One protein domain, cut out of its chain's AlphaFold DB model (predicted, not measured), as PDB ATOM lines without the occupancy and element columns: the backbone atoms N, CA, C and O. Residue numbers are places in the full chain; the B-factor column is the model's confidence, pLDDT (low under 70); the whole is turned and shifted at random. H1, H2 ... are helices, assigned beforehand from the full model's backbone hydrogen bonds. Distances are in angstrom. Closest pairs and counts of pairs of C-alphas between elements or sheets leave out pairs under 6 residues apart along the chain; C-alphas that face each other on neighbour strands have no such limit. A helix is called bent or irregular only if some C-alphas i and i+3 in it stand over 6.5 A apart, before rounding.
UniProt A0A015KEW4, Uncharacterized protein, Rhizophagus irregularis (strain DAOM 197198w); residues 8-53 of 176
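This is residues 8 to 53 of the 176 residues of an uncharacterized protein of Rhizophagus irregularis (strain DAOM 197198w) (UniProt A0A015KEW4). Three short helices are strung on a chain with much unnamed loop: H3, the longest, and H2 lie toward one end of the long axis, and H1 lies toward the other. The long loop of residues 14 to 34 winds between H1 and H2, and the last printed residue, Gly 53, comes back toward the first, Asp 8, with their C-alphas 9.6 A apart. The printed part has 46 residues, with three named helices in the order H1, H2, H3 and no named strand; its class is all helix, though under half of the residues, 20 of 46, are in named elements. It is compact, with a radius of gyration of the C-alphas of 10.7 A, and flat, spanning 31 by 23 by 13 A.

H3, residues 44 to 52, and H2, residues 35 to 39, only just touch, with 3 pairs of C-alphas within 8 A. Their closest C-alphas, those of Lys 47 and Leu 38, are 5.9 A apart, and their centres are 10.3 A apart. H1, residues 8 to 13, is apart from both H2 and H3. In H1, H2 and H3 every O i to N i+4 pair is within hydrogen-bond range.

H3 has 9 residues and measures 11.8 A from C-alpha 44 at (41.414, 58.547, 49.015) to C-alpha 52 at (43.694, 62.164, 38.005). H2 has 5 residues and measures 6.2 A from first to last C-alpha. H1 has 6 residues and measures 8.7 A, beginning with C-alpha 8 at (45.373, 65.146, 29.532).

The two C-alphas farthest apart, those of Ser 16 and Asp 43, are 30.9 A apart. The printed part has no cut. The link from H1 to H2 is long, with 21 residues, and the link from H2 to H3 is tight, with 4. The mean pLDDT of the printed part is 81.2, and residues 24 to 31, in the long link, are under 70.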
ATOM      1  N   ASP A   8      45.184  64.556  30.862       82.75
ATOM      2  CA  ASP A   8      45.373  65.146  29.532       82.75
ATOM      3  C   ASP A   8      46.267  64.263  28.645       82.75
ATOM      4  O   ASP A   8      46.031  64.157  27.444       82.75
ATOM      5  N   GLU A   9      47.213  63.536  29.233       86.25
ATOM      6  CA  GLU A   9      48.020  62.535  28.527       86.25
ATOM      7  C   GLU A   9      47.203  61.295  28.175       86.25
ATOM      8  O   GLU A   9      47.298  60.793  27.057       86.25
ATOM      9  N   ARG A  10      46.341  60.830  29.090       86.00
ATOM     10  CA  ARG A  10      45.395  59.741  28.805       86.00
ATOM     11  C   ARG A  10      44.435  60.127  27.678       86.00
ATOM     12  O   ARG A  10      44.189  59.314  26.792       86.00
ATOM     13  N   LYS A  11      43.941  61.374  27.672       84.25
ATOM     14  CA  LYS A  11      43.123  61.927  26.573       84.25
ATOM     15  C   LYS A  11      43.817  61.832  25.226       84.25
ATOM     16  O   LYS A  11      43.173  61.479  24.246       84.25
ATOM     17  N   GLU A  12      45.100  62.174  25.178       87.50
ATOM     18  CA  GLU A  12      45.875  62.133  23.942       87.50
ATOM     19  C   GLU A  12      46.167  60.695  23.513       87.50
ATOM     20  O   GLU A  12      45.862  60.308  22.388       87.50
ATOM     21  N   LYS A  13      46.695  59.875  24.431       86.56
ATOM     22  CA  LYS A  13      47.116  58.494  24.157       86.56
ATOM     23  C   LYS A  13      45.956  57.615  23.696       86.56
ATOM     24  O   LYS A  13      46.125  56.776  22.812       86.56
ATOM     25  N   TYR A  14      44.787  57.797  24.303       83.81
ATOM     26  CA  TYR A  14      43.594  57.002  24.024       83.81
ATOM     27  C   TYR A  14      42.609  57.703  23.089       83.81
ATOM     28  O   TYR A  14      41.477  57.245  22.933       83.81
ATOM     29  N   ARG A  15      43.015  58.810  22.453       83.25
ATOM     30  CA  ARG A  15      42.173  59.514  21.488       83.25
ATOM     31  C   ARG A  15      41.714  58.532  20.405       83.25
ATOM     32  O   ARG A  15      42.537  57.918  19.729       83.25
ATOM     33  N   SER A  16      40.396  58.393  20.267       77.88
ATOM     34  CA  SER A  16      39.740  57.510  19.289       77.88
ATOM     35  C   SER A  16      39.970  56.006  19.498       77.88
ATOM     36  O   SER A  16      39.782  55.229  18.565       77.88
ATOM     37  N   ARG A  17      40.373  55.581  20.702       81.12
ATOM     38  CA  ARG A  17      40.516  54.166  21.065       81.12
ATOM     39  C   ARG A  17      39.480  53.787  22.109       81.12
ATOM     40  O   ARG A  17      39.246  54.537  23.053       81.12
ATOM     41  N   GLU A  18      38.914  52.598  21.968       76.69
ATOM     42  CA  GLU A  18      38.214  51.957  23.072       76.69
ATOM     43  C   GLU A  18      39.258  51.405  24.045       76.69
ATOM     44  O   GLU A  18      40.201  50.720  23.644       76.69
ATOM     45  N   VAL A  19      39.131  51.759  25.323       77.88
ATOM     46  CA  VAL A  19      40.054  51.310  26.367       77.88
ATOM     47  C   VAL A  19      39.256  50.527  27.393       77.88
ATOM     48  O   VAL A  19      38.281  51.030  27.955       77.88
ATOM     49  N   ILE A  20      39.699  49.302  27.643       78.12
ATOM     50  CA  ILE A  20      39.103  48.395  28.620       78.12
ATOM     51  C   ILE A  20      39.947  48.353  29.893       78.12
ATOM     52  O   ILE A  20      41.171  48.503  29.867       78.12
ATOM     53  N   CYS A  21      39.294  48.166  31.035       76.38
ATOM     54  CA  CYS A  21      39.982  47.999  32.306       76.38
ATOM     55  C   CYS A  21      40.612  46.602  32.416       76.38
ATOM     56  O   CYS A  21      39.902  45.600  32.417       76.38
ATOM     57  N   GLU A  22      41.931  46.539  32.603       72.12
ATOM     58  CA  GLU A  22      42.694  45.287  32.769       72.12
ATOM     59  C   GLU A  22      42.293  44.460  33.999       72.12
ATOM     60  O   GLU A  22      42.478  43.248  33.991       72.12
ATOM     61  N   LYS A  23      41.743  45.081  35.056       72.50
ATOM     62  CA  LYS A  23      41.331  44.337  36.261       72.50
ATOM     63  C   LYS A  23      40.179  43.373  35.968       72.50
ATOM     64  O   LYS A  23      40.201  42.251  36.453       72.50
ATOM     65  N   ASN A  24      39.212  43.797  35.150       65.38
ATOM     66  CA  ASN A  24      37.964  43.054  34.949       65.38
ATOM     67  C   ASN A  24      37.669  42.717  33.479       65.38
ATOM     68  O   ASN A  24      36.652  42.082  33.220       65.38
ATOM     69  N   TRP A  25      38.510  43.147  32.523       67.06
ATOM     70  CA  TRP A  25      38.415  42.953  31.055       67.06
ATOM     71  C   TRP A  25      37.055  43.278  30.407       67.06
ATOM     72  O   TRP A  25      36.849  43.032  29.224       67.06
ATOM     73  N   LYS A  26      36.125  43.841  31.181       64.00
ATOM     74  CA  LYS A  26      34.722  44.070  30.822       64.00
ATOM     75  C   LYS A  26      34.317  45.537  30.917       64.00
ATOM     76  O   LYS A  26      33.292  45.916  30.366       64.00
ATOM     77  N   HIS A  27      35.083  46.357  31.637       63.84
ATOM     78  CA  HIS A  27      34.669  47.721  31.964       63.84
ATOM     79  C   HIS A  27      35.262  48.716  30.972       63.84
ATOM     80  O   HIS A  27      36.487  48.822  30.847       63.84
ATOM     81  N   VAL A  28      34.383  49.446  30.287       64.88
ATOM     82  CA  VAL A  28      34.763  50.557  29.413       64.88
ATOM     83  C   VAL A  28      35.242  51.712  30.283       64.88
ATOM     84  O   VAL A  28      34.585  52.124  31.240       64.88
ATOM     85  N   ILE A  29      36.404  52.255  29.948       68.62
ATOM     86  CA  ILE A  29      36.958  53.421  30.626       68.62
ATOM     87  C   ILE A  29      36.160  54.656  30.203       68.62
ATOM     88  O   ILE A  29      36.215  55.083  29.051       68.62
ATOM     89  N   ASN A  30      35.442  55.261  31.150       65.44
ATOM     90  CA  ASN A  30      34.733  56.518  30.937       65.44
ATOM     91  C   ASN A  30      35.542  57.672  31.541       65.44
ATOM     92  O   ASN A  30      36.148  57.536  32.599       65.44
ATOM     93  N   HIS A  31      35.599  58.816  30.861       68.12
ATOM     94  CA  HIS A  31      36.413  59.959  31.296       68.12
ATOM     95  C   HIS A  31      37.890  59.618  31.594       68.12
ATOM     96  O   HIS A  31      38.529  60.291  32.402       68.12
ATOM     97  N   TYR A  32      38.464  58.626  30.898       78.19
ATOM     98  CA  TYR A  32      39.878  58.230  31.015       78.19
ATOM     99  C   TYR A  32      40.271  57.609  32.374       78.19
ATOM    100  O   TYR A  32      41.459  57.540  32.707       78.19
ATOM    101  N   HIS A  33      39.287  57.126  33.140       79.25
ATOM    102  CA  HIS A  33      39.469  56.245  34.297       79.25
ATOM    103  C   HIS A  33      38.372  55.154  34.356       79.25
ATOM    104  O   HIS A  33      37.371  55.217  33.649       79.25
ATOM    105  N   CYS A  34      38.572  54.104  35.154       83.12
ATOM    106  CA  CYS A  34      37.580  53.043  35.331       83.12
ATOM    107  C   CYS A  34      36.685  53.448  36.501       83.12
ATOM    108  O   CYS A  34      37.210  53.667  37.591       83.12
ATOM    109  N   MET A  35      35.377  53.593  36.273       83.06
ATOM    110  CA  MET A  35      34.442  53.986  37.332       83.06
ATOM    111  C   MET A  35      34.312  52.888  38.385       83.06
ATOM    112  O   MET A  35      34.486  53.173  39.560       83.06
ATOM    113  N   ASP A  36      34.170  51.627  37.978       84.75
ATOM    114  CA  ASP A  36      33.992  50.532  38.940       84.75
ATOM    115  C   ASP A  36      35.220  50.365  39.848       84.75
ATOM    116  O   ASP A  36      35.095  50.226  41.057       84.75
ATOM    117  N   CYS A  37      36.432  50.480  39.288       85.19
ATOM    118  CA  CYS A  37      37.648  50.436  40.107       85.19
ATOM    119  C   CYS A  37      37.782  51.643  41.044       85.19
ATOM    120  O   CYS A  37      38.491  51.545  42.039       85.19
ATOM    121  N   LEU A  38      37.184  52.784  40.697       86.75
ATOM    122  CA  LEU A  38      37.172  53.970  41.549       86.75
ATOM    123  C   LEU A  38      36.167  53.809  42.698       86.75
ATOM    124  O   LEU A  38      36.459  54.240  43.814       86.75
ATOM    125  N   ASP A  39      35.020  53.190  42.422       86.69
ATOM    126  CA  ASP A  39      33.952  52.938  43.392       86.69
ATOM    127  C   ASP A  39      34.335  51.843  44.401       86.69
ATOM    128  O   ASP A  39      33.972  51.935  45.573       86.69
ATOM    129  N   GLU A  40      35.111  50.843  43.971       89.12
ATOM    130  CA  GLU A  40      35.670  49.791  44.834       89.12
ATOM    131  C   GLU A  40      36.842  50.271  45.705       89.12
ATOM    132  O   GLU A  40      37.149  49.649  46.724       89.12
ATOM    133  N   GLU A  41      37.530  51.347  45.313       90.62
ATOM    134  CA  GLU A  41      38.663  51.858  46.078       90.62
ATOM    135  C   GLU A  41      38.181  52.504  47.388       90.62
ATOM    136  O   GLU A  41      37.120  53.127  47.460       90.62
ATOM    137  N   THR A  42      38.971  52.388  48.450       93.69
ATOM    138  CA  THR A  42      38.659  52.962  49.769       93.69
ATOM    139  C   THR A  42      39.679  54.000  50.201       93.69
ATOM    140  O   THR A  42      39.317  54.925  50.923       93.69
ATOM    141  N   ASP A  43      40.912  53.902  49.707       93.44
ATOM    142  CA  ASP A  43      41.956  54.874  49.977       93.44
ATOM    143  C   ASP A  43      41.784  56.120  49.095       93.44
ATOM    144  O   ASP A  43      41.780  56.059  47.864       93.44
ATOM    145  N   ASP A  44      41.645  57.285  49.726       89.19
ATOM    146  CA  ASP A  44      41.414  58.547  49.015       89.19
ATOM    147  C   ASP A  44      42.594  58.940  48.113       89.19
ATOM    148  O   ASP A  44      42.408  59.586  47.073       89.19
ATOM    149  N   LYS A  45      43.816  58.545  48.487       88.25
ATOM    150  CA  LYS A  45      45.020  58.836  47.711       88.25
ATOM    151  C   LYS A  45      45.052  57.983  46.441       88.25
ATOM    152  O   LYS A  45      45.302  58.525  45.362       88.25
ATOM    153  N   GLU A  46      44.718  56.703  46.537       89.56
ATOM    154  CA  GLU A  46      44.585  55.803  45.394       89.56
ATOM    155  C   GLU A  46      43.390  56.196  44.516       89.56
ATOM    156  O   GLU A  46      43.517  56.231  43.292       89.56
ATOM    157  N   LYS A  47      42.263  56.644  45.089       89.94
ATOM    158  CA  LYS A  47      41.161  57.243  44.308       89.94
ATOM    159  C   LYS A  47      41.631  58.421  43.472       89.94
ATOM    160  O   LYS A  47      41.322  58.505  42.279       89.94
ATOM    161  N   ALA A  48      42.374  59.345  44.078       87.62
ATOM    162  CA  ALA A  48      42.928  60.492  43.368       87.62
ATOM    163  C   ALA A  48      43.905  60.047  42.267       87.62
ATOM    164  O   ALA A  48      43.865  60.581  41.157       87.62
ATOM    165  N   HIS A  49      44.728  59.031  42.531       88.25
ATOM    166  CA  HIS A  49      45.653  58.455  41.556       88.25
ATOM    167  C   HIS A  49      44.917  57.829  40.363       88.25
ATOM    168  O   HIS A  49      45.208  58.152  39.205       88.25
ATOM    169  N   LEU A  50      43.905  57.001  40.621       86.69
ATOM    170  CA  LEU A  50      43.066  56.383  39.594       86.69
ATOM    171  C   LEU A  50      42.368  57.442  38.740       86.69
ATOM    172  O   LEU A  50      42.364  57.350  37.508       86.69
ATOM    173  N   ARG A  51      41.829  58.481  39.378       85.88
ATOM    174  CA  ARG A  51      41.018  59.507  38.717       85.88
ATOM    175  C   ARG A  51      41.838  60.539  37.945       85.88
ATOM    176  O   ARG A  51      41.444  60.924  36.845       85.88
ATOM    177  N   TYR A  52      42.956  60.995  38.502       86.19
ATOM    178  CA  TYR A  52      43.694  62.164  38.005       86.19
ATOM    179  C   TYR A  52      45.142  61.864  37.587       86.19
ATOM    180  O   TYR A  52      45.779  62.697  36.932       86.19
ATOM    181  N   GLY A  53      45.660  60.678  37.909       88.38
ATOM    182  CA  GLY A  53      47.048  60.295  37.649       88.38
ATOM    183  C   GLY A  53      48.040  60.932  38.620       88.38
ATOM    184  O   GLY A  53      47.656  61.608  39.575       88.38
TER     185      GLY A  53